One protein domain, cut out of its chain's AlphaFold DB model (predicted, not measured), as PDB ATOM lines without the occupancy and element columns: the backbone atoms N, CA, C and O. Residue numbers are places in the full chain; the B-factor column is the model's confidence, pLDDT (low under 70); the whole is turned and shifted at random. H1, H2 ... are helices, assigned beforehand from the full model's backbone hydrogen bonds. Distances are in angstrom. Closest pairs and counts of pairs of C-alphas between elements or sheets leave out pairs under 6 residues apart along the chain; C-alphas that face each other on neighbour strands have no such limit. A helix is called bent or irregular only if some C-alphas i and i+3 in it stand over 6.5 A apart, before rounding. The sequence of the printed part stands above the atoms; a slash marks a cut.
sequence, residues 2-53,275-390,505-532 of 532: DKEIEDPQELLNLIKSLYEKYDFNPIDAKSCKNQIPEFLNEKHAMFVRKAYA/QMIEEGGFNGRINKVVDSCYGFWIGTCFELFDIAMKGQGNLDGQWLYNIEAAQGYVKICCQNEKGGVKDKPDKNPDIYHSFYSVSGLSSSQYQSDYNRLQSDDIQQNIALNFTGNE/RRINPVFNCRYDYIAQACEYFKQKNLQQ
ATOM      1  N   ASP A   2      33.084 -34.650   7.713       47.69
ATOM      2  CA  ASP A   2      33.171 -35.984   7.093       47.69
ATOM      3  C   ASP A   2      32.215 -36.987   7.755       47.69
ATOM      4  O   ASP A   2      32.463 -38.190   7.750       47.69
ATOM      5  N   LYS A   3      31.128 -36.494   8.357       59.47
ATOM      6  CA  LYS A   3      30.020 -37.337   8.801       59.47
ATOM      7  C   LYS A   3      28.823 -37.051   7.916       59.47
ATOM      8  O   LYS A   3      28.349 -35.920   7.867       59.47
ATOM      9  N   GLU A   4      28.404 -38.084   7.202       72.81
ATOM     10  CA  GLU A   4      27.124 -38.111   6.512       72.81
ATOM     11  C   GLU A   4      26.001 -37.944   7.539       72.81
ATOM     12  O   GLU A   4      26.063 -38.527   8.624       72.81
ATOM     13  N   ILE A   5      25.002 -37.128   7.212       82.94
ATOM     14  CA  ILE A   5      23.849 -36.910   8.080       82.94
ATOM     15  C   ILE A   5      22.907 -38.105   7.911       82.94
ATOM     16  O   ILE A   5      22.352 -38.320   6.831       82.94
ATOM     17  N   GLU A   6      22.759 -38.906   8.966       77.44
ATOM     18  CA  GLU A   6      21.859 -40.068   8.976       77.44
ATOM     19  C   GLU A   6      20.434 -39.702   9.420       77.44
ATOM     20  O   GLU A   6      19.485 -40.360   8.994       77.44
ATOM     21  N   ASP A   7      20.273 -38.648  10.229       89.94
ATOM     22  CA  ASP A   7      18.972 -38.178  10.714       89.94
ATOM     23  C   ASP A   7      18.271 -37.289   9.662       89.94
ATOM     24  O   ASP A   7      18.780 -36.212   9.323       89.94
ATOM     25  N   PRO A   8      17.086 -37.683   9.152       91.25
ATOM     26  CA  PRO A   8      16.300 -36.854   8.240       91.25
ATOM     27  C   PRO A   8      16.008 -35.448   8.777       91.25
ATOM     28  O   PRO A   8      15.977 -34.496   7.996       91.25
ATOM     29  N   GLN A   9      15.836 -35.287  10.094       93.81
ATOM     30  CA  GLN A   9      15.540 -33.986  10.690       93.81
ATOM     31  C   GLN A   9      16.760 -33.057  10.668       93.81
ATOM     32  O   GLN A   9      16.626 -31.865  10.380       93.81
ATOM     33  N   GLU A  10      17.958 -33.585  10.931       95.50
ATOM     34  CA  GLU A  10      19.208 -32.828  10.800       95.50
ATOM     35  C   GLU A  10      19.447 -32.395   9.348       95.50
ATOM     36  O   GLU A  10      19.825 -31.246   9.097       95.50
ATOM     37  N   LEU A  11      19.168 -33.280   8.384       95.62
ATOM     38  CA  LEU A  11      19.283 -32.969   6.959       95.62
ATOM     39  C   LEU A  11      18.311 -31.853   6.558       95.62
ATOM     40  O   LEU A  11      18.705 -30.900   5.883       95.62
ATOM     41  N   LEU A  12      17.058 -31.942   7.006       96.19
ATOM     42  CA  LEU A  12      16.046 -30.924   6.755       96.19
ATOM     43  C   LEU A  12      16.451 -29.567   7.349       96.19
ATOM     44  O   LEU A  12      16.331 -28.540   6.681       96.19
ATOM     45  N   ASN A  13      16.981 -29.550   8.573       96.94
ATOM     46  CA  ASN A  13      17.470 -28.324   9.207       96.94
ATOM     47  C   ASN A  13      18.626 -27.700   8.411       96.94
ATOM     48  O   ASN A  13      18.661 -26.481   8.223       96.94
ATOM     49  N   LEU A  14      19.542 -28.521   7.884       96.94
ATOM     50  CA  LEU A  14      20.605 -28.044   7.000       96.94
ATOM     51  C   LEU A  14      20.025 -27.425   5.720       96.94
ATOM     52  O   LEU A  14      20.425 -26.322   5.349       96.94
ATOM     53  N   ILE A  15      19.066 -28.088   5.069       97.81
ATOM     54  CA  ILE A  15      18.405 -27.584   3.854       97.81
ATOM     55  C   ILE A  15      17.709 -26.243   4.123       97.81
ATOM     56  O   ILE A  15      17.952 -25.280   3.395       97.81
ATOM     57  N   LYS A  16      16.938 -26.136   5.211       97.19
ATOM     58  CA  LYS A  16      16.287 -24.883   5.625       97.19
ATOM     59  C   LYS A  16      17.298 -23.754   5.833       97.19
ATOM     60  O   LYS A  16      17.107 -22.666   5.296       97.19
ATOM     61  N   SER A  17      18.428 -24.029   6.488       97.38
ATOM     62  CA  SER A  17      19.485 -23.022   6.685       97.38
ATOM     63  C   SER A  17      20.119 -22.530   5.370       97.38
ATOM     64  O   SER A  17      20.621 -21.408   5.285       97.38
ATOM     65  N   LEU A  18      20.113 -23.356   4.316       96.88
ATOM     66  CA  LEU A  18      20.560 -22.944   2.984       96.88
ATOM     67  C   LEU A  18      19.519 -22.065   2.290       96.88
ATOM     68  O   LEU A  18      19.896 -21.095   1.634       96.88
ATOM     69  N   TYR A  19      18.234 -22.371   2.461       97.50
ATOM     70  CA  TYR A  19      17.131 -21.584   1.918       97.50
ATOM     71  C   TYR A  19      16.974 -20.207   2.561       97.50
ATOM     72  O   TYR A  19      16.689 -19.249   1.842       97.50
ATOM     73  N   GLU A  20      17.259 -20.068   3.858       95.75
ATOM     74  CA  GLU A  20      17.251 -18.775   4.566       95.75
ATOM     75  C   GLU A  20      18.133 -17.721   3.882       95.75
ATOM     76  O   GLU A  20      17.769 -16.550   3.811       95.75
ATOM     77  N   LYS A  21      19.265 -18.132   3.292       93.19
ATOM     78  CA  LYS A  21      20.182 -17.230   2.569       93.19
ATOM     79  C   LYS A  21      19.547 -16.570   1.345       93.19
ATOM     80  O   LYS A  21      20.053 -15.551   0.878       93.19
ATOM     81  N   TYR A  22      18.488 -17.171   0.814       93.38
ATOM     82  CA  TYR A  22      17.800 -16.733  -0.394       93.38
ATOM     83  C   TYR A  22      16.339 -16.358  -0.135       93.38
ATOM     84  O   TYR A  22      15.663 -15.979  -1.084       93.38
ATOM     85  N   ASP A  23      15.856 -16.431   1.114       93.81
ATOM     86  CA  ASP A  23      14.426 -16.329   1.458       93.81
ATOM     87  C   ASP A  23      13.566 -17.261   0.581       93.81
ATOM     88  O   ASP A  23      12.544 -16.877   0.012       93.81
ATOM     89  N   PHE A  24      14.060 -18.483   0.363       95.44
ATOM     90  CA  PHE A  24      13.418 -19.445  -0.524       95.44
ATOM     91  C   PHE A  24      12.466 -20.345   0.265       95.44
ATOM     92  O   PHE A  24      12.885 -21.052   1.175       95.44
ATOM     93  N   ASN A  25      11.188 -20.371  -0.108       95.88
ATOM     94  CA  ASN A  25      10.216 -21.310   0.445       95.88
ATOM     95  C   ASN A  25       9.753 -22.272  -0.659       95.88
ATOM     96  O   ASN A  25       9.080 -21.813  -1.583       95.88
ATOM     97  N   PRO A  26      10.057 -23.581  -0.584       96.12
ATOM     98  CA  PRO A  26       9.639 -24.542  -1.604       96.12
ATOM     99  C   PRO A  26       8.125 -24.582  -1.848       96.12
ATOM    100  O   PRO A  26       7.702 -24.689  -2.998       96.12
ATOM    101  N   ILE A  27       7.306 -24.415  -0.805       94.44
ATOM    102  CA  ILE A  27       5.837 -24.434  -0.910       94.44
ATOM    103  C   ILE A  27       5.331 -23.312  -1.830       94.44
ATOM    104  O   ILE A  27       4.429 -23.533  -2.632       94.44
ATOM    105  N   ASP A  28       5.942 -22.130  -1.749       92.19
ATOM    106  CA  ASP A  28       5.570 -20.937  -2.522       92.19
ATOM    107  C   ASP A  28       6.701 -20.506  -3.474       92.19
ATOM    108  O   ASP A  28       6.940 -19.323  -3.718       92.19
ATOM    109  N   ALA A  29       7.442 -21.482  -4.015       92.00
ATOM    110  CA  ALA A  29       8.636 -21.227  -4.823       92.00
ATOM    111  C   ALA A  29       8.353 -20.325  -6.039       92.00
ATOM    112  O   ALA A  29       9.206 -19.521  -6.421       92.00
ATOM    113  N   LYS A  30       7.135 -20.401  -6.595       86.75
ATOM    114  CA  LYS A  30       6.638 -19.542  -7.685       86.75
ATOM    115  C   LYS A  30       6.630 -18.053  -7.332       86.75
ATOM    116  O   LYS A  30       6.844 -17.218  -8.211       86.75
ATOM    117  N   SER A  31       6.411 -17.713  -6.066       87.56
ATOM    118  CA  SER A  31       6.345 -16.328  -5.592       87.56
ATOM    119  C   SER A  31       7.698 -15.786  -5.128       87.56
ATOM    120  O   SER A  31       7.785 -14.617  -4.739       87.56
ATOM    121  N   CYS A  32       8.766 -16.594  -5.178       85.94
ATOM    122  CA  CYS A  32      10.099 -16.175  -4.765       85.94
ATOM    123  C   CYS A  32      10.588 -14.984  -5.608       85.94
ATOM    124  O   CYS A  32      10.812 -15.088  -6.816       85.94
ATOM    125  N   LYS A  33      10.768 -13.827  -4.956       83.12
ATOM    126  CA  LYS A  33      11.258 -12.592  -5.598       83.12
ATOM    127  C   LYS A  33      12.778 -12.465  -5.561       83.12
ATOM    128  O   LYS A  33      13.348 -11.707  -6.351       83.12
ATOM    129  N   ASN A  34      13.422 -13.177  -4.642       84.12
ATOM    130  CA  ASN A  34      14.861 -13.127  -4.459       84.12
ATOM    131  C   ASN A  34      15.585 -13.923  -5.543       84.12
ATOM    132  O   ASN A  34      15.094 -14.917  -6.076       84.12
ATOM    133  N   GLN A  35      16.790 -13.469  -5.879       83.44
ATOM    134  CA  GLN A  35      17.625 -14.175  -6.836       83.44
ATOM    135  C   GLN A  35      18.267 -15.388  -6.160       83.44
ATOM    136  O   GLN A  35      19.147 -15.242  -5.313       83.44
ATOM    137  N   ILE A  36      17.841 -16.582  -6.566       89.19
ATOM    138  CA  ILE A  36      18.517 -17.831  -6.212       89.19
ATOM    139  C   ILE A  36      19.815 -17.985  -7.028       89.19
ATOM    140  O   ILE A  36      19.971 -17.322  -8.061       89.19
ATOM    141  N   PRO A  37      20.754 -18.851  -6.609       90.31
ATOM    142  CA  PRO A  37      21.990 -19.083  -7.343       90.31
ATOM    143  C   PRO A  37      21.734 -19.538  -8.775       90.31
ATOM    144  O   PRO A  37      20.887 -20.396  -9.039       90.31
ATOM    145  N   GLU A  38      22.530 -19.012  -9.700       90.25
ATOM    146  CA  GLU A  38      22.607 -19.582 -11.037       90.25
ATOM    147  C   GLU A  38      23.212 -20.987 -10.980       90.25
ATOM    148  O   GLU A  38      24.023 -21.308 -10.107       90.25
ATOM    149  N   PHE A  39      22.821 -21.829 -11.934       91.44
ATOM    150  CA  PHE A  39      23.425 -23.142 -12.095       91.44
ATOM    151  C   PHE A  39      24.775 -22.993 -12.808       91.44
ATOM    152  O   PHE A  39      24.858 -22.422 -13.900       91.44
ATOM    153  N   LEU A  40      25.853 -23.469 -12.183       92.25
ATOM    154  CA  LEU A  40      27.229 -23.167 -12.589       92.25
ATOM    155  C   LEU A  40      27.703 -24.061 -13.751       92.25
ATOM    156  O   LEU A  40      28.703 -24.772 -13.617       92.25
ATOM    157  N   ASN A  41      27.008 -24.007 -14.899       89.06
ATOM    158  CA  ASN A  41      27.220 -24.861 -16.084       89.06
ATOM    159  C   ASN A  41      28.704 -25.100 -16.399       89.06
ATOM    160  O   ASN A  41      29.134 -26.242 -16.516       89.06
ATOM    161  N   GLU A  42      29.508 -24.035 -16.489       90.62
ATOM    162  CA  GLU A  42      30.932 -24.141 -16.844       90.62
ATOM    163  C   GLU A  42      31.736 -24.938 -15.812       90.62
ATOM    164  O   GLU A  42      32.524 -25.815 -16.165       90.62
ATOM    165  N   LYS A  43      31.490 -24.699 -14.520       93.75
ATOM    166  CA  LYS A  43      32.175 -25.424 -13.446       93.75
ATOM    167  C   LYS A  43      31.751 -26.889 -13.409       93.75
ATOM    168  O   LYS A  43      32.590 -27.756 -13.161       93.75
ATOM    169  N   HIS A  44      30.474 -27.182 -13.653       94.31
ATOM    170  CA  HIS A  44      29.976 -28.556 -13.714       94.31
ATOM    171  C   HIS A  44      30.525 -29.301 -14.935       94.31
ATOM    172  O   HIS A  44      30.998 -30.426 -14.790       94.31
ATOM    173  N   ALA A  45      30.596 -28.655 -16.098       92.19
ATOM    174  CA  ALA A  45      31.205 -29.239 -17.287       92.19
ATOM    175  C   ALA A  45      32.706 -29.525 -17.088       92.19
ATOM    176  O   ALA A  45      33.182 -30.614 -17.408       92.19
ATOM    177  N   MET A  46      33.449 -28.604 -16.462       93.12
ATOM    178  CA  MET A  46      34.854 -28.824 -16.089       93.12
ATOM    179  C   MET A  46      35.029 -29.967 -15.080       93.12
ATOM    180  O   MET A  46      36.013 -30.702 -15.154       93.12
ATOM    181  N   PHE A  47      34.099 -30.137 -14.138       94.75
ATOM    182  CA  PHE A  47      34.109 -31.269 -13.210       94.75
ATOM    183  C   PHE A  47      33.951 -32.604 -13.950       94.75
ATOM    184  O   PHE A  47      34.741 -33.522 -13.730       94.75
ATOM    185  N   VAL A  48      32.990 -32.687 -14.872       93.81
ATOM    186  CA  VAL A  48      32.732 -33.895 -15.668       93.81
ATOM    187  C   VAL A  48      33.900 -34.195 -16.627       93.81
ATOM    188  O   VAL A  48      34.319 -35.346 -16.730       93.81
ATOM    189  N   ARG A  49      34.538 -33.172 -17.217       93.06
ATOM    190  CA  ARG A  49      35.791 -33.322 -17.991       93.06
ATOM    191  C   ARG A  49      36.947 -33.887 -17.176       93.06
ATOM    192  O   ARG A  49      37.650 -34.779 -17.642       93.06
ATOM    193  N   LYS A  50      37.144 -33.395 -15.949       92.69
ATOM    194  CA  LYS A  50      38.180 -33.930 -15.053       92.69
ATOM    195  C   LYS A  50      37.928 -35.401 -14.726       92.69
ATOM    196  O   LYS A  50      38.881 -36.170 -14.703       92.69
ATOM    197  N   ALA A  51      36.666 -35.779 -14.516       91.38
ATOM    198  CA  ALA A  51      36.288 -37.164 -14.257       91.38
ATOM    199  C   ALA A  51      36.556 -38.087 -15.460       91.38
ATOM    200  O   ALA A  51      37.026 -39.199 -15.249       91.38
ATOM    201  N   TYR A  52      36.323 -37.629 -16.697       91.44
ATOM    202  CA  TYR A  52      36.690 -38.382 -17.907       91.44
ATOM    203  C   TYR A  52      38.207 -38.574 -18.038       91.44
ATOM    204  O   TYR A  52      38.665 -39.675 -18.327       91.44
ATOM    205  N   ALA A  53      38.990 -37.520 -17.790       89.94
ATOM    206  CA  ALA A  53      40.443 -37.577 -17.939       89.94
ATOM    207  C   ALA A  53      41.124 -38.479 -16.896       89.94
ATOM    208  O   ALA A  53      42.090 -39.168 -17.217       89.94
ATOM    209  N   GLN A 275       7.387 -35.609  -4.297       98.38
ATOM    210  CA  GLN A 275       7.948 -34.277  -4.100       98.38
ATOM    211  C   GLN A 275       7.875 -33.900  -2.621       98.38
ATOM    212  O   GLN A 275       6.806 -33.866  -2.014       98.38
ATOM    213  N   MET A 276       9.032 -33.620  -2.038       97.56
ATOM    214  CA  MET A 276       9.173 -33.310  -0.625       97.56
ATOM    215  C   MET A 276       8.743 -31.863  -0.376       97.56
ATOM    216  O   MET A 276       9.274 -30.945  -0.998       97.56
ATOM    217  N   ILE A 277       7.777 -31.655   0.519       95.50
ATOM    218  CA  ILE A 277       7.124 -30.349   0.712       95.50
ATOM    219  C   ILE A 277       8.110 -29.287   1.220       95.50
ATOM    220  O   ILE A 277       8.077 -28.148   0.758       95.50
ATOM    221  N   GLU A 278       8.987 -29.645   2.161       95.44
ATOM    222  CA  GLU A 278       9.894 -28.691   2.810       95.44
ATOM    223  C   GLU A 278      11.265 -28.606   2.133       95.44
ATOM    224  O   GLU A 278      11.945 -27.589   2.240       95.44
ATOM    225  N   GLU A 279      11.679 -29.657   1.426       97.62
ATOM    226  CA  GLU A 279      12.935 -29.690   0.684       97.62
ATOM    227  C   GLU A 279      12.762 -29.286  -0.782       97.62
ATOM    228  O   GLU A 279      13.714 -28.812  -1.387       97.62
ATOM    229  N   GLY A 280      11.587 -29.460  -1.384       97.81
ATOM    230  CA  GLY A 280      11.280 -29.132  -2.783       97.81
ATOM    231  C   GLY A 280      11.768 -30.139  -3.832       97.81
ATOM    232  O   GLY A 280      11.199 -30.207  -4.923       97.81
ATOM    233  N   GLY A 281      12.802 -30.927  -3.520       98.12
ATOM    234  CA  GLY A 281      13.274 -32.042  -4.346       98.12
ATOM    235  C   GLY A 281      12.389 -33.287  -4.240       98.12
ATOM    236  O   GLY A 281      11.320 -33.258  -3.640       98.12
ATOM    237  N   PHE A 282      12.854 -34.407  -4.793       98.69
ATOM    238  CA  PHE A 282      12.126 -35.677  -4.761       98.69
ATOM    239  C   PHE A 282      12.831 -36.718  -3.897       98.69
ATOM    240  O   PHE A 282      14.062 -36.785  -3.880       98.69
ATOM    241  N   ASN A 283      12.058 -37.568  -3.224       98.12
ATOM    242  CA  ASN A 283      12.565 -38.835  -2.713       98.12
ATOM    243  C   ASN A 283      12.270 -39.978  -3.692       98.12
ATOM    244  O   ASN A 283      11.416 -39.895  -4.572       98.12
ATOM    245  N   GLY A 284      13.011 -41.075  -3.548       97.75
ATOM    246  CA  GLY A 284      12.813 -42.237  -4.411       97.75
ATOM    247  C   GLY A 284      11.639 -43.119  -4.019       97.75
ATOM    248  O   GLY A 284      11.161 -43.871  -4.864       97.75
ATOM    249  N   ARG A 285      11.254 -43.092  -2.737       97.50
ATOM    250  CA  ARG A 285      10.299 -44.001  -2.081       97.50
ATOM    251  C   ARG A 285       9.712 -43.340  -0.843       97.50
ATOM    252  O   ARG A 285      10.362 -42.466  -0.264       97.50
ATOM    253  N   ILE A 286       8.542 -43.804  -0.411       97.25
ATOM    254  CA  ILE A 286       7.856 -43.312   0.790       97.25
ATOM    255  C   ILE A 286       8.796 -43.368   2.008       97.25
ATOM    256  O   ILE A 286       9.529 -44.332   2.205       97.25
ATOM    257  N   ASN A 287       8.790 -42.313   2.832       95.56
ATOM    258  CA  ASN A 287       9.599 -42.194   4.056       95.56
ATOM    259  C   ASN A 287      11.129 -42.293   3.866       95.56
ATOM    260  O   ASN A 287      11.866 -42.513   4.831       95.56
ATOM    261  N   LYS A 288      11.644 -42.104   2.645       95.69
ATOM    262  CA  LYS A 288      13.080 -41.907   2.392       95.69
ATOM    263  C   LYS A 288      13.393 -40.426   2.187       95.69
ATOM    264  O   LYS A 288      12.523 -39.631   1.841       95.69
ATOM    265  N   VAL A 289      14.658 -40.079   2.407       95.94
ATOM    266  CA  VAL A 289      15.170 -38.713   2.252       95.94
ATOM    267  C   VAL A 289      15.192 -38.272   0.788       95.94
ATOM    268  O   VAL A 289      15.266 -39.102  -0.124       95.94
ATOM    269  N   VAL A 290      15.161 -36.956   0.594       97.62
ATOM    270  CA  VAL A 290      15.343 -36.289  -0.697       97.62
ATOM    271  C   VAL A 290      16.714 -36.602  -1.322       97.62
ATOM    272  O   VAL A 290      17.709 -36.753  -0.609       97.62
ATOM    273  N   ASP A 291      16.765 -36.691  -2.655       98.25
ATOM    274  CA  ASP A 291      17.989 -36.890  -3.445       98.25
ATOM    275  C   ASP A 291      17.820 -36.264  -4.846       98.25
ATOM    276  O   ASP A 291      16.803 -36.437  -5.524       98.25
ATOM    277  N   SER A 292      18.821 -35.494  -5.277       98.25
ATOM    278  CA  SER A 292      18.813 -34.735  -6.530       98.25
ATOM    279  C   SER A 292      18.645 -35.593  -7.786       98.25
ATOM    280  O   SER A 292      18.073 -35.113  -8.769       98.25
ATOM    281  N   CYS A 293      19.074 -36.862  -7.780       98.50
ATOM    282  CA  CYS A 293      18.942 -37.718  -8.960       98.50
ATOM    283  C   CYS A 293      17.477 -38.055  -9.282       98.50
ATOM    284  O   CYS A 293      17.140 -38.286 -10.447       98.50
ATOM    285  N   TYR A 294      16.582 -38.007  -8.290       98.62
ATOM    286  CA  TYR A 294      15.148 -38.199  -8.512       98.62
ATOM    287  C   TYR A 294      14.484 -37.016  -9.215       98.62
ATOM    288  O   TYR A 294      13.395 -37.181  -9.756       98.62
ATOM    289  N   GLY A 295      15.162 -35.868  -9.340       97.44
ATOM    290  CA  GLY A 295      14.747 -34.829 -10.285       97.44
ATOM    291  C   GLY A 295      14.646 -35.358 -11.720       97.44
ATOM    292  O   GLY A 295      13.765 -34.940 -12.463       97.44
ATOM    293  N   PHE A 296      15.489 -36.326 -12.098       96.94
ATOM    294  CA  PHE A 296      15.312 -37.079 -13.337       96.94
ATOM    295  C   PHE A 296      14.336 -38.241 -13.142       96.94
ATOM    296  O   PHE A 296      13.296 -38.268 -13.788       96.94
ATOM    297  N   TRP A 297      14.637 -39.189 -12.248       98.12
ATOM    298  CA  TRP A 297      13.886 -40.452 -12.177       98.12
ATOM    299  C   TRP A 297      12.396 -40.282 -11.851       98.12
ATOM    300  O   TRP A 297      11.582 -41.023 -12.379       98.12
ATOM    301  N   ILE A 298      12.026 -39.308 -11.018       98.38
ATOM    302  CA  ILE A 298      10.624 -38.955 -10.758       98.38
ATOM    303  C   ILE A 298      10.185 -37.808 -11.664       98.38
ATOM    304  O   ILE A 298       9.169 -37.929 -12.338       98.38
ATOM    305  N   GLY A 299      10.947 -36.711 -11.716       95.75
ATOM    306  CA  GLY A 299      10.527 -35.502 -12.436       95.75
ATOM    307  C   GLY A 299      10.244 -35.738 -13.924       95.75
ATOM    308  O   GLY A 299       9.275 -35.203 -14.456       95.75
ATOM    309  N   THR A 300      11.012 -36.606 -14.590       92.88
ATOM    310  CA  THR A 300      10.761 -36.950 -16.002       92.88
ATOM    311  C   THR A 300       9.595 -37.921 -16.198       92.88
ATOM    312  O   THR A 300       9.058 -38.001 -17.299       92.88
ATOM    313  N   CYS A 301       9.140 -38.624 -15.152       95.75
ATOM    314  CA  CYS A 301       7.944 -39.463 -15.258       95.75
ATOM    315  C   CYS A 301       6.682 -38.638 -15.516       95.75
ATOM    316  O   CYS A 301       5.747 -39.175 -16.093       95.75
ATOM    317  N   PHE A 302       6.646 -37.357 -15.136       94.56
ATOM    318  CA  PHE A 302       5.520 -36.477 -15.461       94.56
ATOM    319  C   PHE A 302       5.421 -36.219 -16.969       94.56
ATOM    320  O   PHE A 302       4.326 -36.239 -17.518       94.56
ATOM    321  N   GLU A 303       6.556 -36.058 -17.656       88.25
ATOM    322  CA  GLU A 303       6.610 -35.959 -19.123       88.25
ATOM    323  C   GLU A 303       6.185 -37.280 -19.773       88.25
ATOM    324  O   GLU A 303       5.348 -37.303 -20.669       88.25
ATOM    325  N   LEU A 304       6.702 -38.406 -19.274       90.25
ATOM    326  CA  LEU A 304       6.285 -39.726 -19.749       90.25
ATOM    327  C   LEU A 304       4.784 -39.974 -19.525       90.25
ATOM    328  O   LEU A 304       4.127 -40.573 -20.371       90.25
ATOM    329  N   PHE A 305       4.238 -39.506 -18.404       92.12
ATOM    330  CA  PHE A 305       2.813 -39.575 -18.109       92.12
ATOM    331  C   PHE A 305       2.003 -38.730 -19.094       92.12
ATOM    332  O   PHE A 305       1.022 -39.227 -19.637       92.12
ATOM    333  N   ASP A 306       2.437 -37.505 -19.400       89.06
ATOM    334  CA  ASP A 306       1.784 -36.669 -20.411       89.06
ATOM    335  C   ASP A 306       1.790 -37.339 -21.792       89.06
ATOM    336  O   ASP A 306       0.754 -37.399 -22.452       89.06
ATOM    337  N   ILE A 307       2.910 -37.956 -22.190       86.12
ATOM    338  CA  ILE A 307       3.003 -38.762 -23.419       86.12
ATOM    339  C   ILE A 307       2.025 -39.946 -23.379       86.12
ATOM    340  O   ILE A 307       1.303 -40.176 -24.349       86.12
ATOM    341  N   ALA A 308       1.961 -40.680 -22.264       87.75
ATOM    342  CA  ALA A 308       1.027 -41.795 -22.088       87.75
ATOM    343  C   ALA A 308      -0.445 -41.343 -22.155       87.75
ATOM    344  O   ALA A 308      -1.291 -42.088 -22.651       87.75
ATOM    345  N   MET A 309      -0.726 -40.112 -21.718       86.69
ATOM    346  CA  MET A 309      -2.028 -39.440 -21.770       86.69
ATOM    347  C   MET A 309      -2.238 -38.625 -23.054       86.69
ATOM    348  O   MET A 309      -3.176 -37.834 -23.139       86.69
ATOM    349  N   LYS A 310      -1.390 -38.802 -24.071       83.75
ATOM    350  CA  LYS A 310      -1.490 -38.130 -25.377       83.75
ATOM    351  C   LYS A 310      -1.480 -36.594 -25.311       83.75
ATOM    352  O   LYS A 310      -2.239 -35.931 -26.017       83.75
ATOM    353  N   GLY A 311      -0.652 -36.025 -24.438       83.75
ATOM    354  CA  GLY A 311      -0.563 -34.581 -24.201       83.75
ATOM    355  C   GLY A 311      -1.686 -34.012 -23.326       83.75
ATOM    356  O   GLY A 311      -1.872 -32.797 -23.287       83.75
ATOM    357  N   GLN A 312      -2.475 -34.874 -22.671       86.44
ATOM    358  CA  GLN A 312      -3.587 -34.496 -21.786       86.44
ATOM    359  C   GLN A 312      -3.305 -34.824 -20.313       86.44
ATOM    360  O   GLN A 312      -4.221 -34.844 -19.496       86.44
ATOM    361  N   GLY A 313      -2.051 -35.118 -19.961       86.81
ATOM    362  CA  GLY A 313      -1.661 -35.441 -18.589       86.81
ATOM    363  C   GLY A 313      -1.449 -34.209 -17.708       86.81
ATOM    364  O   GLY A 313      -1.364 -34.341 -16.492       86.81
ATOM    365  N   ASN A 314      -1.366 -33.016 -18.298       86.31
ATOM    366  CA  ASN A 314      -1.163 -31.757 -17.585       86.31
ATOM    367  C   ASN A 314      -2.481 -31.008 -17.324       86.31
ATOM    368  O   ASN A 314      -3.413 -31.065 -18.125       86.31
ATOM    369  N   LEU A 315      -2.536 -30.237 -16.231       82.88
ATOM    370  CA  LEU A 315      -3.689 -29.402 -15.876       82.88
ATOM    371  C   LEU A 315      -3.407 -27.946 -16.259       82.88
ATOM    372  O   LEU A 315      -2.413 -27.381 -15.811       82.88
ATOM    373  N   ASP A 316      -4.249 -27.340 -17.098       82.75
ATOM    374  CA  ASP A 316      -4.070 -25.963 -17.598       82.75
ATOM    375  C   ASP A 316      -2.681 -25.702 -18.224       82.75
ATOM    376  O   ASP A 316      -2.117 -24.609 -18.129       82.75
ATOM    377  N   GLY A 317      -2.098 -26.730 -18.851       76.75
ATOM    378  CA  GLY A 317      -0.747 -26.674 -19.421       76.75
ATOM    379  C   GLY A 317       0.369 -26.573 -18.374       76.75
ATOM    380  O   GLY A 317       1.485 -26.189 -18.708       76.75
ATOM    381  N   GLN A 318       0.078 -26.874 -17.107       82.19
ATOM    382  CA  GLN A 318       1.042 -26.899 -16.014       82.19
ATOM    383  C   GLN A 318       1.359 -28.336 -15.610       82.19
ATOM    384  O   GLN A 318       0.473 -29.190 -15.512       82.19
ATOM    385  N   TRP A 319       2.633 -28.565 -15.301       85.12
ATOM    386  CA  TRP A 319       3.096 -29.801 -14.690       85.12
ATOM    387  C   TRP A 319       2.373 -30.096 -13.377       85.12
ATOM    388  O   TRP A 319       2.124 -29.198 -12.571       85.12
ATOM    389  N   LEU A 320       2.143 -31.381 -13.109       92.88
ATOM    390  CA  LEU A 320       1.540 -31.868 -11.862       92.88
ATOM    391  C   LEU A 320       2.540 -31.954 -10.688       92.88
ATOM    392  O   LEU A 320       2.359 -32.737  -9.757       92.88
ATOM    393  N   TYR A 321       3.606 -31.149 -10.731       94.75
ATOM    394  CA  TYR A 321       4.568 -30.967  -9.645       94.75
ATOM    395  C   TYR A 321       5.110 -29.531  -9.635       94.75
ATOM    396  O   TYR A 321       5.032 -28.798 -10.624       94.75
ATOM    397  N   ASN A 322       5.675 -29.108  -8.506       95.12
ATOM    398  CA  ASN A 322       6.223 -27.767  -8.331       95.12
ATOM    399  C   ASN A 322       7.626 -27.673  -8.957       95.12
ATOM    400  O   ASN A 322       8.632 -28.024  -8.329       95.12
ATOM    401  N   ILE A 323       7.690 -27.217 -10.211       93.56
ATOM    402  CA  ILE A 323       8.939 -27.121 -10.979       93.56
ATOM    403  C   ILE A 323       9.938 -26.146 -10.342       93.56
ATOM    404  O   ILE A 323      11.140 -26.417 -10.326       93.56
ATOM    405  N   GLU A 324       9.470 -25.035  -9.774       94.06
ATOM    406  CA  GLU A 324      10.317 -24.009  -9.168       94.06
ATOM    407  C   GLU A 324      10.997 -24.529  -7.900       94.06
ATOM    408  O   GLU A 324      12.192 -24.291  -7.703       94.06
ATOM    409  N   ALA A 325      10.277 -25.302  -7.083       97.00
ATOM    410  CA  ALA A 325      10.818 -25.968  -5.903       97.00
ATOM    411  C   ALA A 325      11.876 -27.015  -6.274       97.00
ATOM    412  O   ALA A 325      12.972 -27.007  -5.709       97.00
ATOM    413  N   ALA A 326      11.596 -27.859  -7.274       97.19
ATOM    414  CA  ALA A 326      12.536 -28.879  -7.738       97.19
ATOM    415  C   ALA A 326      13.828 -28.252  -8.293       97.19
ATOM    416  O   ALA A 326      14.940 -28.685  -7.969       97.19
ATOM    417  N   GLN A 327      13.703 -27.180  -9.084       95.94
ATOM    418  CA  GLN A 327      14.856 -26.433  -9.586       95.94
ATOM    419  C   GLN A 327      15.622 -25.707  -8.472       95.94
ATOM    420  O   GLN A 327      16.856 -25.659  -8.509       95.94
ATOM    421  N   GLY A 328      14.908 -25.136  -7.498       96.38
ATOM    422  CA  GLY A 328      15.479 -24.475  -6.327       96.38
ATOM    423  C   GLY A 328      16.319 -25.428  -5.482       96.38
ATOM    424  O   GLY A 328      17.461 -25.101  -5.162       96.38
ATOM    425  N   TYR A 329      15.820 -26.641  -5.229       98.44
ATOM    426  CA  TYR A 329      16.544 -27.675  -4.490       98.44
ATOM    427  C   TYR A 329      17.901 -28.003  -5.127       98.44
ATOM    428  O   TYR A 329      18.941 -27.986  -4.465       98.44
ATOM    429  N   VAL A 330      17.946 -28.222  -6.445       97.81
ATOM    430  CA  VAL A 330      19.214 -28.525  -7.126       97.81
ATOM    431  C   VAL A 330      20.186 -27.335  -7.061       97.81
ATOM    432  O   VAL A 330      21.369 -27.514  -6.753       97.81
ATOM    433  N   LYS A 331      19.700 -26.113  -7.317       95.88
ATOM    434  CA  LYS A 331      20.530 -24.895  -7.392       95.88
ATOM    435  C   LYS A 331      20.987 -24.373  -6.032       95.88
ATOM    436  O   LYS A 331      22.060 -23.788  -5.945       95.88
ATOM    437  N   ILE A 332      20.212 -24.540  -4.972       97.06
ATOM    438  CA  ILE A 332      20.582 -24.025  -3.648       97.06
ATOM    439  C   ILE A 332      21.288 -25.107  -2.828       97.06
ATOM    440  O   ILE A 332      22.289 -24.826  -2.169       97.06
ATOM    441  N   CYS A 333      20.803 -26.349  -2.886       98.00
ATOM    442  CA  CYS A 333      21.219 -27.402  -1.961       98.00
ATOM    443  C   CYS A 333      22.270 -28.353  -2.553       98.00
ATOM    444  O   CYS A 333      23.125 -28.856  -1.822       98.00
ATOM    445  N   CYS A 334      22.235 -28.609  -3.864       98.12
ATOM    446  CA  CYS A 334      22.955 -29.751  -4.439       98.12
ATOM    447  C   CYS A 334      24.197 -29.375  -5.254       98.12
ATOM    448  O   CYS A 334      25.116 -30.190  -5.378       98.12
ATOM    449  N   GLN A 335      24.267 -28.168  -5.822       95.88
ATOM    450  CA  GLN A 335      25.436 -27.770  -6.606       95.88
ATOM    451  C   GLN A 335      26.664 -27.499  -5.724       95.88
ATOM    452  O   GLN A 335      26.581 -26.900  -4.653       95.88
ATOM    453  N   ASN A 336      27.836 -27.934  -6.183       96.81
ATOM    454  CA  ASN A 336      29.105 -27.604  -5.546       96.81
ATOM    455  C   ASN A 336      29.743 -26.391  -6.234       96.81
ATOM    456  O   ASN A 336      29.932 -26.378  -7.450       96.81
ATOM    457  N   GLU A 337      30.175 -25.404  -5.450       94.69
ATOM    458  CA  GLU A 337      30.790 -24.166  -5.948       94.69
ATOM    459  C   GLU A 337      32.072 -24.393  -6.763       94.69
ATOM    460  O   GLU A 337      32.466 -23.529  -7.551       94.69
ATOM    461  N   LYS A 338      32.733 -25.545  -6.576       95.50
ATOM    462  CA  LYS A 338      33.929 -25.967  -7.326       95.50
ATOM    463  C   LYS A 338      33.616 -26.840  -8.552       95.50
ATOM    464  O   LYS A 338      34.548 -27.273  -9.227       95.50
ATOM    465  N   GLY A 339      32.340 -27.087  -8.843       95.69
ATOM    466  CA  GLY A 339      31.884 -27.980  -9.905       95.69
ATOM    467  C   GLY A 339      31.391 -29.335  -9.390       95.69
ATOM    468  O   GLY A 339      31.764 -29.788  -8.304       95.69
ATOM    469  N   GLY A 340      30.546 -29.968 -10.208       96.88
ATOM    470  CA  GLY A 340      29.773 -31.163  -9.869       96.88
ATOM    471  C   GLY A 340      28.501 -30.874  -9.062       96.88
ATOM    472  O   GLY A 340      28.368 -29.812  -8.448       96.88
ATOM    473  N   VAL A 341      27.568 -31.820  -9.089       97.81
ATOM    474  CA  VAL A 341      26.322 -31.808  -8.310       97.81
ATOM    475  C   VAL A 341      26.298 -33.038  -7.408       97.81
ATOM    476  O   VAL A 341      26.868 -34.078  -7.744       97.81
ATOM    477  N   LYS A 342      25.712 -32.881  -6.227       97.19
ATOM    478  CA  LYS A 342      25.630 -33.881  -5.161       97.19
ATOM    479  C   LYS A 342      24.232 -34.486  -5.116       97.19
ATOM    480  O   LYS A 342      23.284 -33.840  -5.549       97.19
ATOM    481  N   ASP A 343      24.105 -35.646  -4.492       97.62
ATOM    482  CA  ASP A 343      22.836 -36.197  -3.987       97.62
ATOM    483  C   ASP A 343      22.061 -35.149  -3.153       97.62
ATOM    484  O   ASP A 343      20.946 -34.745  -3.485       97.62
ATOM    485  N   LYS A 344      22.707 -34.648  -2.096       96.88
ATOM    486  CA  LYS A 344      22.149 -33.722  -1.101       96.88
ATOM    487  C   LYS A 344      23.289 -32.918  -0.432       96.88
ATOM    488  O   LYS A 344      24.462 -33.244  -0.665       96.88
ATOM    489  N   PRO A 345      23.011 -31.869   0.371       95.81
ATOM    490  CA  PRO A 345      24.028 -30.918   0.837       95.81
ATOM    491  C   PRO A 345      25.270 -31.497   1.532       95.81
ATOM    492  O   PRO A 345      26.375 -30.990   1.298       95.81
ATOM    493  N   ASP A 346      25.103 -32.539   2.351       93.38
ATOM    494  CA  ASP A 346      26.156 -33.177   3.156       93.38
ATOM    495  C   ASP A 346      27.010 -34.186   2.370       93.38
ATOM    496  O   ASP A 346      28.016 -34.680   2.880       93.38
ATOM    497  N   LYS A 347      26.659 -34.476   1.111       95.31
ATOM    498  CA  LYS A 347      27.393 -35.424   0.265       95.31
ATOM    499  C   LYS A 347      28.456 -34.745  -0.595       95.31
ATOM    500  O   LYS A 347      28.463 -33.535  -0.839       95.31
ATOM    501  N   ASN A 348      29.369 -35.567  -1.102       94.94
ATOM    502  CA  ASN A 348      30.336 -35.153  -2.112       94.94
ATOM    503  C   ASN A 348      29.706 -35.203  -3.513       94.94
ATOM    504  O   ASN A 348      28.875 -36.071  -3.763       94.94
ATOM    505  N   PRO A 349      30.107 -34.315  -4.438       95.94
ATOM    506  CA  PRO A 349      29.640 -34.389  -5.814       95.94
ATOM    507  C   PRO A 349      30.242 -35.598  -6.530       95.94
ATOM    508  O   PRO A 349      31.399 -35.971  -6.301       95.94
ATOM    509  N   ASP A 350      29.485 -36.145  -7.470       95.25
ATOM    510  CA  ASP A 350      29.931 -37.198  -8.372       95.25
ATOM    511  C   ASP A 350      29.329 -37.009  -9.770       95.25
ATOM    512  O   ASP A 350      28.483 -36.141 -10.006       95.25
ATOM    513  N   ILE A 351      29.833 -37.774 -10.736       94.81
ATOM    514  CA  ILE A 351      29.418 -37.653 -12.135       94.81
ATOM    515  C   ILE A 351      27.976 -38.142 -12.361       94.81
ATOM    516  O   ILE A 351      27.292 -37.584 -13.213       94.81
ATOM    517  N   TYR A 352      27.498 -39.114 -11.574       96.25
ATOM    518  CA  TYR A 352      26.139 -39.655 -11.665       96.25
ATOM    519  C   TYR A 352      25.124 -38.578 -11.271       96.25
ATOM    520  O   TYR A 352      24.246 -38.240 -12.061       96.25
ATOM    521  N   HIS A 353      25.289 -37.956 -10.103       97.88
ATOM    522  CA  HIS A 353      24.404 -36.891  -9.640       97.88
ATOM    523  C   HIS A 353      24.546 -35.637 -10.497       97.88
ATOM    524  O   HIS A 353      23.545 -34.980 -10.764       97.88
ATOM    525  N   SER A 354      25.748 -35.326 -10.998       96.50
ATOM    526  CA  SER A 354      25.937 -34.231 -11.962       96.50
ATOM    527  C   SER A 354      25.111 -34.438 -13.230       96.50
ATOM    528  O   SER A 354      24.431 -33.510 -13.662       96.50
ATOM    529  N   PHE A 355      25.132 -35.655 -13.779       95.25
ATOM    530  CA  PHE A 355      24.355 -36.041 -14.950       95.25
ATOM    531  C   PHE A 355      22.843 -36.015 -14.678       95.25
ATOM    532  O   PHE A 355      22.112 -35.280 -15.340       95.25
ATOM    533  N   TYR A 356      22.361 -36.761 -13.682       96.75
ATOM    534  CA  TYR A 356      20.923 -36.861 -13.423       96.75
ATOM    535  C   TYR A 356      20.320 -35.539 -12.934       96.75
ATOM    536  O   TYR A 356      19.187 -35.227 -13.291       96.75
ATOM    537  N   SER A 357      21.075 -34.709 -12.208       96.19
ATOM    538  CA  SER A 357      20.600 -33.379 -11.801       96.19
ATOM    539  C   SER A 357      20.458 -32.431 -12.986       96.19
ATOM    540  O   SER A 357      19.437 -31.756 -13.095       96.19
ATOM    541  N   VAL A 358      21.447 -32.373 -13.893       92.38
ATOM    542  CA  VAL A 358      21.315 -31.518 -15.086       92.38
ATOM    543  C   VAL A 358      20.207 -32.036 -16.002       92.38
ATOM    544  O   VAL A 358      19.469 -31.237 -16.576       92.38
ATOM    545  N   SER A 359      20.023 -33.358 -16.086       91.06
ATOM    546  CA  SER A 359      18.922 -33.933 -16.852       91.06
ATOM    547  C   SER A 359      17.546 -33.640 -16.240       91.06
ATOM    548  O   SER A 359      16.628 -33.264 -16.963       91.06
ATOM    549  N   GLY A 360      17.400 -33.733 -14.917       93.06
ATOM    550  CA  GLY A 360      16.167 -33.351 -14.223       93.06
ATOM    551  C   GLY A 360      15.855 -31.859 -14.361       93.06
ATOM    552  O   GLY A 360      14.737 -31.491 -14.713       93.06
ATOM    553  N   LEU A 361      16.861 -30.993 -14.181       91.81
ATOM    554  CA  LEU A 361      16.713 -29.549 -14.392       91.81
ATOM    555  C   LEU A 361      16.240 -29.233 -15.810       91.81
ATOM    556  O   LEU A 361      15.323 -28.437 -15.983       91.81
ATOM    557  N   SER A 362      16.845 -29.870 -16.807       87.25
ATOM    558  CA  SER A 362      16.427 -29.729 -18.192       87.25
ATOM    559  C   SER A 362      14.973 -30.164 -18.394       87.25
ATOM    560  O   SER A 362      14.170 -29.382 -18.886       87.25
ATOM    561  N   SER A 363      14.582 -31.354 -17.930       84.94
ATOM    562  CA  SER A 363      13.191 -31.819 -18.048       84.94
ATOM    563  C   SER A 363      12.186 -30.885 -17.365       84.94
ATOM    564  O   SER A 363      11.069 -30.747 -17.835       84.94
ATOM    565  N   SER A 364      12.574 -30.209 -16.281       88.62
ATOM    566  CA  SER A 364      11.709 -29.238 -15.590       88.62
ATOM    567  C   SER A 364      11.602 -27.868 -16.277       88.62
ATOM    568  O   SER A 364      10.845 -27.014 -15.823       88.62
ATOM    569  N   GLN A 365      12.392 -27.625 -17.328       84.81
ATOM    570  CA  GLN A 365      12.427 -26.362 -18.080       84.81
ATOM    571  C   GLN A 365      11.738 -26.458 -19.444       84.81
ATOM    572  O   GLN A 365      11.464 -25.426 -20.056       84.81
ATOM    573  N   TYR A 366      11.484 -27.675 -19.926       77.75
ATOM    574  CA  TYR A 366      10.935 -27.924 -21.251       77.75
ATOM    575  C   TYR A 366       9.835 -28.963 -21.164       77.75
ATOM    576  O   TYR A 366      10.085 -30.087 -20.751       77.75
ATOM    577  N   GLN A 367       8.649 -28.568 -21.604       73.81
ATOM    578  CA  GLN A 367       7.559 -29.486 -21.885       73.81
ATOM    579  C   GLN A 367       7.619 -29.895 -23.352       73.81
ATOM    580  O   GLN A 367       7.848 -29.044 -24.223       73.81
ATOM    581  N   SER A 368       7.461 -31.188 -23.627       68.44
ATOM    582  CA  SER A 368       7.423 -31.663 -25.008       68.44
ATOM    583  C   SER A 368       6.076 -31.330 -25.647       68.44
ATOM    584  O   SER A 368       5.028 -31.354 -25.008       68.44
ATOM    585  N   ASP A 369       6.100 -31.007 -26.938       70.25
ATOM    586  CA  ASP A 369       4.884 -30.810 -27.723       70.25
ATOM    587  C   ASP A 369       4.439 -32.167 -28.274       70.25
ATOM    588  O   ASP A 369       5.046 -32.691 -29.212       70.25
ATOM    589  N   TYR A 370       3.392 -32.746 -27.679       70.44
ATOM    590  CA  TYR A 370       2.876 -34.050 -28.093       70.44
ATOM    591  C   TYR A 370       2.490 -34.078 -29.577       70.44
ATOM    592  O   TYR A 370       2.827 -35.030 -30.275       70.44
ATOM    593  N   ASN A 371       1.848 -33.025 -30.094       67.62
ATOM    594  CA  ASN A 371       1.429 -32.975 -31.497       67.62
ATOM    595  C   ASN A 371       2.635 -32.975 -32.431       67.62
ATOM    596  O   ASN A 371       2.622 -33.638 -33.466       67.62
ATOM    597  N   ARG A 372       3.704 -32.272 -32.044       65.19
ATOM    598  CA  ARG A 372       4.971 -32.323 -32.772       65.19
ATOM    599  C   ARG A 372       5.572 -33.725 -32.746       65.19
ATOM    600  O   ARG A 372       6.024 -34.176 -33.788       65.19
ATOM    601  N   LEU A 373       5.550 -34.425 -31.609       62.84
ATOM    602  CA  LEU A 373       6.027 -35.814 -31.517       62.84
ATOM    603  C   LEU A 373       5.242 -36.781 -32.424       62.84
ATOM    604  O   LEU A 373       5.793 -37.811 -32.809       62.84
ATOM    605  N   GLN A 374       3.992 -36.453 -32.774       56.12
ATOM    606  CA  GLN A 374       3.152 -37.232 -33.692       56.12
ATOM    607  C   GLN A 374       3.242 -36.807 -35.164       56.12
ATOM    608  O   GLN A 374       2.583 -37.429 -35.992       56.12
ATOM    609  N   SER A 375       3.980 -35.753 -35.528       54.34
ATOM    610  CA  SER A 375       3.950 -35.278 -36.915       54.34
ATOM    611  C   SER A 375       4.588 -36.282 -37.883       54.34
ATOM    612  O   SER A 375       5.564 -36.948 -37.540       54.34
ATOM    613  N   ASP A 376       4.069 -36.357 -39.115       43.00
ATOM    614  CA  ASP A 376       4.540 -37.289 -40.155       43.00
ATOM    615  C   ASP A 376       6.052 -37.169 -40.429       43.00
ATOM    616  O   ASP A 376       6.722 -38.173 -40.659       43.00
ATOM    617  N   ASP A 377       6.621 -35.963 -40.329       41.03
ATOM    618  CA  ASP A 377       8.067 -35.727 -40.469       41.03
ATOM    619  C   ASP A 377       8.889 -36.408 -39.357       41.03
ATOM    620  O   ASP A 377      10.041 -36.790 -39.569       41.03
ATOM    621  N   ILE A 378       8.314 -36.574 -38.163       46.41
ATOM    622  CA  ILE A 378       8.923 -37.290 -37.036       46.41
ATOM    623  C   ILE A 378       8.610 -38.791 -37.118       46.41
ATOM    624  O   ILE A 378       9.519 -39.600 -36.938       46.41
ATOM    625  N   GLN A 379       7.380 -39.169 -37.483       39.81
ATOM    626  CA  GLN A 379       6.945 -40.566 -37.644       39.81
ATOM    627  C   GLN A 379       7.618 -41.298 -38.824       39.81
ATOM    628  O   GLN A 379       7.825 -42.513 -38.772       39.81
ATOM    629  N   GLN A 380       7.995 -40.591 -39.896       35.91
ATOM    630  CA  GLN A 380       8.729 -41.185 -41.022       35.91
ATOM    631  C   GLN A 380      10.211 -41.442 -40.690       35.91
ATOM    632  O   GLN A 380      10.764 -42.458 -41.131       35.91
ATOM    633  N   ASN A 381      10.827 -40.564 -39.887       36.97
ATOM    634  CA  ASN A 381      12.242 -40.627 -39.482       36.97
ATOM    635  C   ASN A 381      12.484 -41.478 -38.227       36.97
ATOM    636  O   ASN A 381      13.558 -42.044 -38.033       36.97
ATOM    637  N   ILE A 382      11.480 -41.610 -37.370       39.91
ATOM    638  CA  ILE A 382      11.473 -42.526 -36.241       39.91
ATOM    639  C   ILE A 382      10.138 -43.239 -36.331       39.91
ATOM    640  O   ILE A 382       9.116 -42.576 -36.261       39.91
ATOM    641  N   ALA A 383      10.118 -44.565 -36.474       31.61
ATOM    642  CA  ALA A 383       8.885 -45.354 -36.420       31.61
ATOM    643  C   ALA A 383       8.249 -45.286 -35.007       31.61
ATOM    644  O   ALA A 383       8.258 -46.251 -34.237       31.61
ATOM    645  N   LEU A 384       7.767 -44.108 -34.623       43.34
ATOM    646  CA  LEU A 384       7.042 -43.767 -33.411       43.34
ATOM    647  C   LEU A 384       5.569 -43.730 -33.781       43.34
ATOM    648  O   LEU A 384       4.942 -42.678 -33.799       43.34
ATOM    649  N   ASN A 385       5.000 -44.900 -34.051       35.25
ATOM    650  CA  ASN A 385       3.561 -45.039 -33.897       35.25
ATOM    651  C   ASN A 385       3.283 -45.033 -32.391       35.25
ATOM    652  O   ASN A 385       3.159 -46.081 -31.764       35.25
ATOM    653  N   PHE A 386       3.237 -43.842 -31.796       41.91
ATOM    654  CA  PHE A 386       2.593 -43.612 -30.508       41.91
ATOM    655  C   PHE A 386       1.091 -43.509 -30.760       41.91
ATOM    656  O   PHE A 386       0.440 -42.502 -30.487       41.91
ATOM    657  N   THR A 387       0.528 -44.578 -31.315       35.84
ATOM    658  CA  THR A 387      -0.911 -44.749 -31.410       35.84
ATOM    659  C   THR A 387      -1.387 -45.169 -30.032       35.84
ATOM    660  O   THR A 387      -1.799 -46.308 -29.816       35.84
ATOM    661  N   GLY A 388      -1.279 -44.270 -29.044       39.38
ATOM    662  CA  GLY A 388      -1.922 -44.516 -27.761       39.38
ATOM    663  C   GLY A 388      -3.356 -44.959 -28.058       39.38
ATOM    664  O   GLY A 388      -3.994 -44.366 -28.924       39.38
ATOM    665  N   ASN A 389      -3.816 -46.036 -27.427       39.50
ATOM    666  CA  ASN A 389      -5.123 -46.686 -27.594       39.50
ATOM    667  C   ASN A 389      -5.945 -46.231 -28.820       39.50
ATOM    668  O   ASN A 389      -6.934 -45.513 -28.659       39.50
ATOM    669  N   GLU A 390      -5.540 -46.606 -30.036       40.00
ATOM    670  CA  GLU A 390      -6.424 -46.481 -31.207       40.00
ATOM    671  C   GLU A 390      -7.523 -47.550 -31.200       40.00
ATOM    672  O   GLU A 390      -8.554 -47.361 -31.836       40.00
ATOM    673  N   ARG A 505      19.629 -19.290 -17.105       52.47
ATOM    674  CA  ARG A 505      20.469 -19.746 -18.217       52.47
ATOM    675  C   ARG A 505      19.954 -21.128 -18.627       52.47
ATOM    676  O   ARG A 505      20.106 -22.094 -17.882       52.47
ATOM    677  N   ARG A 506      19.259 -21.169 -19.762       59.12
ATOM    678  CA  ARG A 506      18.556 -22.346 -20.277       59.12
ATOM    679  C   ARG A 506      19.527 -23.516 -20.484       59.12
ATOM    680  O   ARG A 506      20.536 -23.361 -21.171       59.12
ATOM    681  N   ILE A 507      19.230 -24.653 -19.855       64.81
ATOM    682  CA  ILE A 507      19.937 -25.928 -20.061       64.81
ATOM    683  C   ILE A 507      19.419 -26.537 -21.365       64.81
ATOM    684  O   ILE A 507      18.300 -26.252 -21.768       64.81
ATOM    685  N   ASN A 508      20.205 -27.353 -22.056       57.22
ATOM    686  CA  ASN A 508      19.715 -27.999 -23.270       57.22
ATOM    687  C   ASN A 508      18.590 -28.996 -22.943       57.22
ATOM    688  O   ASN A 508      18.787 -29.817 -22.040       57.22
ATOM    689  N   PRO A 509      17.429 -28.953 -23.628       56.78
ATOM    690  CA  PRO A 509      16.346 -29.905 -23.411       56.78
ATOM    691  C   PRO A 509      16.821 -31.356 -23.573       56.78
ATOM    692  O   PRO A 509      17.282 -31.750 -24.639       56.78
ATOM    693  N   VAL A 510      16.661 -32.182 -22.539       55.88
ATOM    694  CA  VAL A 510      17.125 -33.583 -22.511       55.88
ATOM    695  C   VAL A 510      16.481 -34.429 -23.602       55.88
ATOM    696  O   VAL A 510      17.116 -35.358 -24.108       55.88
ATOM    697  N   PHE A 511      15.234 -34.111 -23.949       51.31
ATOM    698  CA  PHE A 511      14.473 -34.800 -24.985       51.31
ATOM    699  C   PHE A 511      14.646 -34.145 -26.368       51.31
ATOM    700  O   PHE A 511      14.824 -34.867 -27.342       51.31
ATOM    701  N   ASN A 512      14.732 -32.808 -26.473       45.25
ATOM    702  CA  ASN A 512      14.883 -32.142 -27.781       45.25
ATOM    703  C   ASN A 512      16.332 -32.096 -28.297       45.25
ATOM    704  O   ASN A 512      16.540 -32.248 -29.492       45.25
ATOM    705  N   CYS A 513      17.348 -31.941 -27.442       45.75
ATOM    706  CA  CYS A 513      18.754 -31.928 -27.879       45.75
ATOM    707  C   CYS A 513      19.270 -33.313 -28.272       45.75
ATOM    708  O   CYS A 513      20.319 -33.430 -28.895       45.75
ATOM    709  N   ARG A 514      18.530 -34.369 -27.913       58.59
ATOM    710  CA  ARG A 514      18.838 -35.755 -28.284       58.59
ATOM    711  C   ARG A 514      17.957 -36.298 -29.395       58.59
ATOM    712  O   ARG A 514      18.292 -37.345 -29.941       58.59
ATOM    713  N   TYR A 515      16.883 -35.589 -29.743       61.06
ATOM    714  CA  TYR A 515      16.012 -35.965 -30.847       61.06
ATOM    715  C   TYR A 515      16.824 -36.148 -32.132       61.06
ATOM    716  O   TYR A 515      16.739 -37.203 -32.746       61.06
ATOM    717  N   ASP A 516      17.697 -35.194 -32.467       68.94
ATOM    718  CA  ASP A 516      18.478 -35.249 -33.706       68.94
ATOM    719  C   ASP A 516      19.439 -36.447 -33.738       68.94
ATOM    720  O   ASP A 516      19.497 -37.157 -34.738       68.94
ATOM    721  N   TYR A 517      20.154 -36.723 -32.642       80.31
ATOM    722  CA  TYR A 517      21.082 -37.859 -32.562       80.31
ATOM    723  C   TYR A 517      20.359 -39.207 -32.605       80.31
ATOM    724  O   TYR A 517      20.788 -40.121 -33.310       80.31
ATOM    725  N   ILE A 518      19.256 -39.339 -31.862       82.31
ATOM    726  CA  ILE A 518      18.456 -40.566 -31.833       82.31
ATOM    727  C   ILE A 518      17.781 -40.785 -33.190       82.31
ATOM    728  O   ILE A 518      17.832 -41.897 -33.702       82.31
ATOM    729  N   ALA A 519      17.206 -39.745 -33.801       77.88
ATOM    730  CA  ALA A 519      16.595 -39.821 -35.126       77.88
ATOM    731  C   ALA A 519      17.617 -40.239 -36.191       77.88
ATOM    732  O   ALA A 519      17.357 -41.162 -36.959       77.88
ATOM    733  N   GLN A 520      18.807 -39.629 -36.183       86.25
ATOM    734  CA  GLN A 520      19.905 -40.007 -37.076       86.25
ATOM    735  C   GLN A 520      20.317 -41.472 -36.894       86.25
ATOM    736  O   GLN A 520      20.506 -42.178 -37.883       86.25
ATOM    737  N   ALA A 521      20.438 -41.944 -35.650       88.44
ATOM    738  CA  ALA A 521      20.783 -43.334 -35.371       88.44
ATOM    739  C   ALA A 521      19.684 -44.303 -35.842       88.44
ATOM    740  O   ALA A 521      19.984 -45.271 -36.537       88.44
ATOM    741  N   CYS A 522      18.418 -44.027 -35.513       87.06
ATOM    742  CA  CYS A 522      17.273 -44.837 -35.931       87.06
ATOM    743  C   CYS A 522      17.190 -44.959 -37.457       87.06
ATOM    744  O   CYS A 522      17.062 -46.069 -37.973       87.06
ATOM    745  N   GLU A 523      17.307 -43.842 -38.182       87.12
ATOM    746  CA  GLU A 523      17.267 -43.837 -39.646       87.12
ATOM    747  C   GLU A 523      18.461 -44.597 -40.240       87.12
ATOM    748  O   GLU A 523      18.292 -45.423 -41.139       87.12
ATOM    749  N   TYR A 524      19.659 -44.410 -39.680       92.69
ATOM    750  CA  TYR A 524      20.842 -45.166 -40.082       92.69
ATOM    751  C   TYR A 524      20.634 -46.685 -39.930       92.69
ATOM    752  O   TYR A 524      20.885 -47.444 -40.870       92.69
ATOM    753  N   PHE A 525      20.140 -47.154 -38.777       92.38
ATOM    754  CA  PHE A 525      19.928 -48.589 -38.547       92.38
ATOM    755  C   PHE A 525      18.757 -49.152 -39.351       92.38
ATOM    756  O   PHE A 525      18.829 -50.289 -39.815       92.38
ATOM    757  N   LYS A 526      17.714 -48.357 -39.603       89.94
ATOM    758  CA  LYS A 526      16.628 -48.719 -40.520       89.94
ATOM    759  C   LYS A 526      17.157 -48.989 -41.927       89.94
ATOM    760  O   LYS A 526      16.873 -50.047 -42.482       89.94
ATOM    761  N   GLN A 527      17.978 -48.092 -42.474       89.81
ATOM    762  CA  GLN A 527      18.598 -48.284 -43.788       89.81
ATOM    763  C   GLN A 527      19.556 -49.478 -43.805       89.81
ATOM    764  O   GLN A 527      19.525 -50.276 -44.740       89.81
ATOM    765  N   LYS A 528      20.376 -49.637 -42.760       87.31
ATOM    766  CA  LYS A 528      21.332 -50.747 -42.640       87.31
ATOM    767  C   LYS A 528      20.636 -52.108 -42.596       87.31
ATOM    768  O   LYS A 528      21.088 -53.033 -43.262       87.31
ATOM    769  N   ASN A 529      19.527 -52.217 -41.866       85.62
ATOM    770  CA  ASN A 529      18.757 -53.457 -41.752       85.62
ATOM    771  C   ASN A 529      17.984 -53.791 -43.039       85.62
ATOM    772  O   ASN A 529      17.711 -54.957 -43.275       85.62
ATOM    773  N   LEU A 530      17.640 -52.804 -43.878       79.75
ATOM    774  CA  LEU A 530      17.029 -53.041 -45.197       79.75
ATOM    775  C   LEU A 530      18.031 -53.549 -46.249       79.75
ATOM    776  O   LEU A 530      17.620 -54.087 -47.273       79.75
ATOM    777  N   GLN A 531      19.330 -53.319 -46.036       75.50
ATOM    778  CA  GLN A 531      20.404 -53.738 -46.946       75.50
ATOM    779  C   GLN A 531      20.937 -55.150 -46.654       75.50
ATOM    780  O   GLN A 531      21.635 -55.709 -47.502       75.50
ATOM    781  N   GLN A 532      20.657 -55.688 -45.463       67.94
ATOM    782  CA  GLN A 532      21.008 -57.046 -45.023       67.94
ATOM    783  C   GLN A 532      19.856 -58.005 -45.307       67.94
ATOM    784  O   GLN A 532      20.161 -59.166 -45.666       67.94
TER     785      GLN A 532
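AT A GLANCE: This is residues 2 to 53, 275 to 390 and 505 to 532 of the 532 residues of the protein "Protein farnesyltransferase subunit beta" of Oxytricha trifallax (UniProt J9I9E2). The helical hairpin H6 and H7, with short H4 packed on H7, makes the core of a body of crossing helices and long loops; H1 and H2 pack on H6, H3 and H5 on H7. H9 and H10 lie off to one side of this body, and residues 527 to 532, of which 527 to 531 belong to H10, stick out. The printed part has 196 residues with ten named helices, H1 to H10 in order along the chain, and no named strand: the class is all helix. The whole is compact, with a radius of gyration of the C-alphas of 19.0 A and spans of 59 by 45 by 31 A.

HOW THE PARTS SIT: H1, residues 8 to 20, touches H6, residues 323 to 334, with residues 15 to 19 alone; the closest C-alphas, of Ile 15 and Cys 333, are 6.5 A apart, and the helices are about perpendicular at 80 degrees. H2, residues 26 to 31, touches H6 at a steep tilt of 64 degrees, opposite ways, with the C-alphas of Pro 26 and Ala 325 closest at 4.7 A. H7, residues 351 to 363, is the hub, touching four helices. H3, residues 41 to 53, touches it at a tilt of 36 degrees, only just steep, opposite ways; the closest C-alphas are those of Val 48 and Ile 351, 6.1 A. H4, residues 294 to 297, touches H7, with the C-alphas of Phe 296 and Gly 360 closest at 3.9 A. H5, residues 299 to 308, touches H7 at a steep tilt of 48 degrees, the same way, closest at the C-alphas of Thr 300 and Ser 363, 6.0 A. H6 and H7 form a hairpin at a shallow tilt of 23 degrees, opposite ways; the C-alphas of Gln 327 and Leu 361 are closest at 6.0 A. H8, residues 370 to 373, is close to H5 but not clearly touching, with the C-alphas of Ile 307 and Tyr 370 closest at 6.6 A. H9, residues 376 to 381, and H10, residues 512 to 531, only just touch, with 3 pairs of C-alphas within 8 A; those of Asn 381 and Glu 523 are closest at 6.0 A. Every O i to N i+4 pair is within hydrogen-bond range in H1, H3, H6 and H7; the count is 0 of 2 in H2, with 2 of 3 O i to N i+3 pairs, 5 of 6 in H5, 1 of 2 in H9 and 14 of 16 in H10, while H4 and H8 are too short for such a pair.

IN THESE COORDINATES: H1 begins at C-alpha 8 (16.300, -36.854, 8.240) and is 18.5 A long. H3 measures 18.4 A, H5 14.9 A, H6 15.7 A and H7 18.2 A. H10 is the longest at 29.4 A and ends at C-alpha 531 (20.404, -53.738, -46.946). H2 is irregular, with C-alphas 27 and 30 8.4 A apart, and H10 only just, with C-alphas 513 and 516 6.7 A apart.

THE WHOLE: The two C-alphas farthest apart are those of Glu 20 and Gln 532, 62.8 A. Residues 54 to 274 and 391 to 504 are not printed; the C-alpha gaps across these cuts are 35.5 A and 40.1 A. The links H5 to H6 and H6 to H7 are long. Mean pLDDT of the printed part is 84.3; it is under 70 at residues 2 to 3, 368, 371 to 390, 505 to 516 and 532.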